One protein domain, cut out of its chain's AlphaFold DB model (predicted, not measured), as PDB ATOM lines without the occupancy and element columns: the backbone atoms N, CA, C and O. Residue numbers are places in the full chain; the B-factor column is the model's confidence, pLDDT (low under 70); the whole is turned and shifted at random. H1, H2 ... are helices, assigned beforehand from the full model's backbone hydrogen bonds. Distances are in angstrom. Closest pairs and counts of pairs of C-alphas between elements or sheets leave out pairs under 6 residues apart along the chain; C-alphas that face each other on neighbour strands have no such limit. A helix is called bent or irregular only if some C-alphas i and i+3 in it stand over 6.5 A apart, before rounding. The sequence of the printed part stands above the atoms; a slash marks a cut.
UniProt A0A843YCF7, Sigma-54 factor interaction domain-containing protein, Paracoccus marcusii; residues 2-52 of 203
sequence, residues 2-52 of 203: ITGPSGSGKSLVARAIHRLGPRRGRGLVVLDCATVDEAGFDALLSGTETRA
ATOM      1  N   ILE A   2     129.604  96.545  85.766       93.00
ATOM      2  CA  ILE A   2     128.460  95.668  86.080       93.00
ATOM      3  C   ILE A   2     127.646  95.524  84.795       93.00
ATOM      4  O   ILE A   2     127.082  96.509  84.322       93.00
ATOM      5  N   THR A   3     127.606  94.329  84.219       94.81
ATOM      6  CA  THR A   3     126.888  94.032  82.973       94.81
ATOM      7  C   THR A   3     125.573  93.311  83.268       94.81
ATOM      8  O   THR A   3     125.444  92.614  84.272       94.81
ATOM      9  N   GLY A   4     124.559  93.525  82.426       94.44
ATOM     10  CA  GLY A   4     123.272  92.832  82.526       94.44
ATOM     11  C   GLY A   4     122.117  93.588  81.855       94.44
ATOM     12  O   GLY A   4     122.264  94.784  81.578       94.44
ATOM     13  N   PRO A   5     120.962  92.934  81.629       92.88
ATOM     14  CA  PRO A   5     119.769  93.542  81.025       92.88
ATOM     15  C   PRO A   5     119.207  94.726  81.827       92.88
ATOM     16  O   PRO A   5     119.476  94.865  83.026       92.88
ATOM     17  N   SER A   6     118.428  95.606  81.190       89.88
ATOM     18  CA  SER A   6     117.703  96.660  81.921       89.88
ATOM     19  C   SER A   6     116.769  96.039  82.969       89.88
ATOM     20  O   SER A   6     116.250  94.946  82.771       89.88
ATOM     21  N   GLY A   7     116.622  96.682  84.129       90.81
ATOM     22  CA  GLY A   7     115.813  96.148  85.233       90.81
ATOM     23  C   GLY A   7     116.480  95.071  86.106       90.81
ATOM     24  O   GLY A   7     115.953  94.759  87.166       90.81
ATOM     25  N   SER A   8     117.681  94.576  85.777       93.50
ATOM     26  CA  SER A   8     118.377  93.534  86.565       93.50
ATOM     27  C   SER A   8     118.947  93.997  87.925       93.50
ATOM     28  O   SER A   8     119.804  93.334  88.505       93.50
ATOM     29  N   GLY A   9     118.550  95.171  88.427       93.88
ATOM     30  CA  GLY A   9     118.985  95.670  89.737       93.88
ATOM     31  C   GLY A   9     120.443  96.147  89.822       93.88
ATOM     32  O   GLY A   9     120.987  96.256  90.921       93.88
ATOM     33  N   LYS A  10     121.097  96.491  88.702       96.19
ATOM     34  CA  LYS A  10     122.501  96.972  88.682       96.19
ATOM     35  C   LYS A  10     122.759  98.159  89.623       96.19
ATOM     36  O   LYS A  10     123.826  98.262  90.227       96.19
ATOM     37  N   SER A  11     121.762  99.030  89.799       94.00
ATOM     38  CA  SER A  11     121.820 100.172  90.721       94.00
ATOM     39  C   SER A  11     121.872  99.746  92.195       94.00
ATOM     40  O   SER A  11     122.547 100.398  92.996       94.00
ATOM     41  N   LEU A  12     121.225  98.636  92.567       95.50
ATOM     42  CA  LEU A  12     121.296  98.069  93.917       95.50
ATOM     43  C   LEU A  12     122.684  97.496  94.198       95.50
ATOM     44  O   LEU A  12     123.257  97.776  95.253       95.50
ATOM     45  N   VAL A  13     123.260  96.780  93.230       96.19
ATOM     46  CA  VAL A  13     124.627  96.247  93.328       96.19
ATOM     47  C   VAL A  13     125.641  97.386  93.476       96.19
ATOM     48  O   VAL A  13     126.468  97.361  94.387       96.19
ATOM     49  N   ALA A  14     125.535  98.447  92.670       95.88
ATOM     50  CA  ALA A  14     126.407  99.620  92.782       95.88
ATOM     51  C   ALA A  14     126.306 100.306  94.160       95.88
ATOM     52  O   ALA A  14     127.322 100.673  94.758       95.88
ATOM     53  N   ARG A  15     125.092 100.429  94.715       95.44
ATOM     54  CA  ARG A  15     124.875 100.975  96.069       95.44
ATOM     55  C   ARG A  15     125.471 100.081  97.155       95.44
ATOM     56  O   ARG A  15     126.026 100.608  98.120       95.44
ATOM     57  N   ALA A  16     125.373  98.762  97.016       96.75
ATOM     58  CA  ALA A  16     125.990  97.817  97.943       96.75
ATOM     59  C   ALA A  16     127.519  97.954  97.934       96.75
ATOM     60  O   ALA A  16     128.122  98.131  98.994       96.75
ATOM     61  N   ILE A  17     128.132  98.006  96.747       96.50
ATOM     62  CA  ILE A  17     129.580  98.217  96.584       96.50
ATOM     63  C   ILE A  17     130.018  99.537  97.235       96.50
ATOM     64  O   ILE A  17     130.985  99.557  97.996       96.50
ATOM     65  N   HIS A  18     129.289 100.636  97.014       97.31
ATOM     66  CA  HIS A  18     129.609 101.931  97.634       97.31
ATOM     67  C   HIS A  18     129.579 101.881  99.168       97.31
ATOM     68  O   HIS A  18     130.453 102.446  99.829       97.31
ATOM     69  N   ARG A  19     128.589 101.190  99.747       96.56
ATOM     70  CA  ARG A  19     128.431 101.049 101.206       96.56
ATOM     71  C   ARG A  19     129.518 100.179 101.836       96.56
ATOM     72  O   ARG A  19     129.940 100.472 102.954       96.56
ATOM     73  N   LEU A  20     129.962  99.142 101.131       97.25
ATOM     74  CA  LEU A  20     131.024  98.243 101.585       97.25
ATOM     75  C   LEU A  20     132.427  98.829 101.349       97.25
ATOM     76  O   LEU A  20     133.381  98.451 102.025       97.25
ATOM     77  N   GLY A  21     132.559  99.791 100.436       95.62
ATOM     78  CA  GLY A  21     133.837 100.391 100.077       95.62
ATOM     79  C   GLY A  21     134.439 101.354 101.119       95.62
ATOM     80  O   GLY A  21     133.773 101.855 102.035       95.62
ATOM     81  N   PRO A  22     135.720 101.728 100.937       95.31
ATOM     82  CA  PRO A  22     136.415 102.692 101.798       95.31
ATOM     83  C   PRO A  22     135.809 104.106 101.731       95.31
ATOM     84  O   PRO A  22     135.993 104.912 102.643       95.31
ATOM     85  N   ARG A  23     135.046 104.412 100.671       95.88
ATOM     86  CA  ARG A  23     134.382 105.708 100.451       95.88
ATOM     87  C   ARG A  23     132.934 105.763 100.954       95.88
ATOM     88  O   ARG A  23     132.273 106.765 100.707       95.88
ATOM     89  N   ARG A  24     132.462 104.782 101.734       94.62
ATOM     90  CA  ARG A  24     131.083 104.711 102.270       94.62
ATOM     91  C   ARG A  24     130.568 105.969 102.984       94.62
ATOM     92  O   ARG A  24     129.369 106.186 103.071       94.62
ATOM     93  N   GLY A  25     131.469 106.800 103.513       93.62
ATOM     94  CA  GLY A  25     131.126 108.073 104.152       93.62
ATOM     95  C   GLY A  25     130.994 109.259 103.190       93.62
ATOM     96  O   GLY A  25     130.907 110.390 103.661       93.62
ATOM     97  N   ARG A  26     131.097 109.059 101.872       95.25
ATOM     98  CA  ARG A  26     130.978 110.087 100.820       95.25
ATOM     99  C   ARG A  26     129.641 109.918 100.085       95.25
ATOM    100  O   ARG A  26     129.063 108.833 100.099       95.25
ATOM    101  N   GLY A  27     129.165 110.995  99.459       95.06
ATOM    102  CA  GLY A  27     127.966 110.948  98.623       95.06
ATOM    103  C   GLY A  27     128.163 110.016  97.428       95.06
ATOM    104  O   GLY A  27     129.264 109.936  96.885       95.06
ATOM    105  N   LEU A  28     127.100 109.304  97.060       95.19
ATOM    106  CA  LEU A  28     127.021 108.524  95.830       95.19
ATOM    107  C   LEU A  28     126.134 109.294  94.854       95.19
ATOM    108  O   LEU A  28     124.966 109.527  95.164       95.19
ATOM    109  N   VAL A  29     126.689 109.673  93.706       93.56
ATOM    110  CA  VAL A  29     125.946 110.306  92.612       93.56
ATOM    111  C   VAL A  29     125.590 109.222  91.603       93.56
ATOM    112  O   VAL A  29     126.437 108.400  91.255       93.56
ATOM    113  N   VAL A  30     124.326 109.188  91.189       92.75
ATOM    114  CA  VAL A  30     123.813 108.256  90.181       92.75
ATOM    115  C   VAL A  30     123.385 109.090  88.987       92.75
ATOM    116  O   VAL A  30     122.596 110.015  89.156       92.75
ATOM    117  N   LEU A  31     123.917 108.759  87.814       90.94
ATOM    118  CA  LEU A  31     123.565 109.383  86.546       90.94
ATOM    119  C   LEU A  31     122.910 108.329  85.657       90.94
ATOM    120  O   LEU A  31     123.461 107.236  85.500       90.94
ATOM    121  N   ASP A  32     121.740 108.652  85.115       90.19
ATOM    122  CA  ASP A  32     121.069 107.825  84.117       90.19
ATOM    123  C   ASP A  32     121.365 108.368  82.718       90.19
ATOM    124  O   ASP A  32     120.766 109.347  82.272       90.19
ATOM    125  N   CYS A  33     122.303 107.724  82.025       88.56
ATOM    126  CA  CYS A  33     122.715 108.142  80.690       88.56
ATOM    127  C   CYS A  33     121.601 107.992  79.645       88.56
ATOM    128  O   CYS A  33     121.683 108.634  78.609       88.56
ATOM    129  N   ALA A  34     120.569 107.175  79.890       88.81
ATOM    130  CA  ALA A  34     119.466 107.016  78.939       88.81
ATOM    131  C   ALA A  34     118.534 108.237  78.911       88.81
ATOM    132  O   ALA A  34     117.791 108.428  77.955       88.81
ATOM    133  N   THR A  35     118.562 109.049  79.971       88.88
ATOM    134  CA  THR A  35     117.717 110.245  80.111       88.88
ATOM    135  C   THR A  35     118.425 111.544  79.745       88.88
ATOM    136  O   THR A  35     117.787 112.593  79.701       88.88
ATOM    137  N   VAL A  36     119.740 111.496  79.526       90.00
ATOM    138  CA  VAL A  36     120.566 112.680  79.291       90.00
ATOM    139  C   VAL A  36     120.811 112.846  77.801       90.00
ATOM    140  O   VAL A  36     121.244 111.909  77.137       90.00
ATOM    141  N   ASP A  37     120.560 114.056  77.305       90.12
ATOM    142  CA  ASP A  37     120.883 114.439  75.936       90.12
ATOM    143  C   ASP A  37     122.394 114.641  75.749       90.12
ATOM    144  O   ASP A  37     123.107 115.081  76.659       90.12
ATOM    145  N   GLU A  38     122.881 114.350  74.549       84.19
ATOM    146  CA  GLU A  38     124.308 114.328  74.229       84.19
ATOM    147  C   GLU A  38     124.936 115.725  74.345       84.19
ATOM    148  O   GLU A  38     126.057 115.866  74.833       84.19
ATOM    149  N   ALA A  39     124.171 116.777  74.041       82.94
ATOM    150  CA  ALA A  39     124.605 118.162  74.219       82.94
ATOM    151  C   ALA A  39     124.731 118.586  75.699       82.94
ATOM    152  O   ALA A  39     125.466 119.521  76.017       82.94
ATOM    153  N   GLY A  40     124.021 117.919  76.615       82.31
ATOM    154  CA  GLY A  40     123.984 118.249  78.045       82.31
ATOM    155  C   GLY A  40     124.873 117.371  78.928       82.31
ATOM    156  O   GLY A  40     125.089 117.696  80.098       82.31
ATOM    157  N   PHE A  41     125.399 116.266  78.401       88.69
ATOM    158  CA  PHE A  41     126.151 115.283  79.185       88.69
ATOM    159  C   PHE A  41     127.435 115.864  79.792       88.69
ATOM    160  O   PHE A  41     127.671 115.737  80.998       88.69
ATOM    161  N   ASP A  42     128.219 116.581  78.988       85.44
ATOM    162  CA  ASP A  42     129.467 117.205  79.439       85.44
ATOM    163  C   ASP A  42     129.223 118.304  80.474       85.44
ATOM    164  O   ASP A  42     129.961 118.415  81.457       85.44
ATOM    165  N   ALA A  43     128.146 119.071  80.301       85.69
ATOM    166  CA  ALA A  43     127.715 120.089  81.248       85.69
ATOM    167  C   ALA A  43     127.326 119.485  82.609       85.69
ATOM    168  O   ALA A  43     127.638 120.063  83.651       85.69
ATOM    169  N   LEU A  44     126.686 118.311  82.625       86.69
ATOM    170  CA  LEU A  44     126.299 117.612  83.855       86.69
ATOM    171  C   LEU A  44     127.492 116.988  84.589       86.69
ATOM    172  O   LEU A  44     127.511 116.975  85.821       86.69
ATOM    173  N   LEU A  45     128.477 116.465  83.857       87.94
ATOM    174  CA  LEU A  45     129.665 115.848  84.453       87.94
ATOM    175  C   LEU A  45     130.698 116.872  84.922       87.94
ATOM    176  O   LEU A  45     131.294 116.697  85.987       87.94
ATOM    177  N   SER A  46     130.913 117.918  84.130       82.94
ATOM    178  CA  SER A  46     131.964 118.912  84.372       82.94
ATOM    179  C   SER A  46     131.455 120.122  85.152       82.94
ATOM    180  O   SER A  46     132.241 120.827  85.782       82.94
ATOM    181  N   GLY A  47     130.136 120.329  85.160       81.31
ATOM    182  CA  GLY A  47     129.526 121.577  85.588       81.31
ATOM    183  C   GLY A  47     129.700 122.652  84.518       81.31
ATOM    184  O   GLY A  47     130.756 122.796  83.909       81.31
ATOM    185  N   THR A  48     128.659 123.444  84.289       70.81
ATOM    186  CA  THR A  48     128.805 124.684  83.528       70.81
ATOM    187  C   THR A  48     129.389 125.744  84.443       70.81
ATOM    188  O   THR A  48     128.854 125.991  85.529       70.81
ATOM    189  N   GLU A  49     130.452 126.406  84.008       62.66
ATOM    190  CA  GLU A  49     131.013 127.551  84.712       62.66
ATOM    191  C   GLU A  49     130.047 128.743  84.640       62.66
ATOM    192  O   GLU A  49     130.227 129.678  83.863       62.66
ATOM    193  N   THR A  50     129.000 128.768  85.464       57.06
ATOM    194  CA  THR A  50     128.329 130.036  85.752       57.06
ATOM    195  C   THR A  50     129.280 130.822  86.638       57.06
ATOM    196  O   THR A  50     129.449 130.502  87.818       57.06
ATOM    197  N   ARG A  51     129.947 131.827  86.066       48.47
ATOM    198  CA  ARG A  51     130.864 132.738  86.762       48.47
ATOM    199  C   ARG A  51     130.102 133.612  87.775       48.47
ATOM    200  O   ARG A  51     130.017 134.816  87.596       48.47
ATOM    201  N   ALA A  52     129.517 133.013  88.815       53.00
ATOM    202  CA  ALA A  52     128.824 133.694  89.912       53.00
ATOM    203  C   ALA A  52     128.521 132.773  91.116       53.00
ATOM    204  O   ALA A  52     127.494 132.910  91.765       53.00
TER     205      ALA A  52
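Overview. This is residues 2 to 52 of the 203 residues of the protein "Sigma-54 factor interaction domain-containing protein" of Paracoccus marcusii (UniProt A0A843YCF7). With little regular structure, the printed part makes a flat, open zigzag: residues 2 to 9 lead into helix H1, a long link folds back from its end, and helix H2 follows on the far side, apart from H1. Residues 3 to 9 stick out. The 51 printed residues hold two named helices, H1 then H2, and no named strand; the class is all helix, with 20 residues in named elements. The whole is only just loose, close to extended, with a radius of gyration of the C-alphas of 14.4 A and spans of 37 by 29 by 11 A.

Along the chain. H1, residues 10 to 20, begins at C-alpha (122.501, 96.972, 88.682) and measures 15.5 A. H2, residues 38 to 46, measures 13.5 A and ends at C-alpha (131.964, 118.912, 84.372). H2 is irregular: C-alphas 39 and 42 are 7.2 A apart.

Arrangement. H1 and H2 are apart. In H1 every O i to N i+4 pair is within hydrogen-bond range; in H2, 3 of 5 are.

Size, cuts and confidence. The farthest C-alphas, of Pro 5 and Ala 52, are 42.1 A apart. The printed part has no cut. The link from H1 to H2, residues 21 to 37, is long. Residues 49 to 52 have pLDDT under 70.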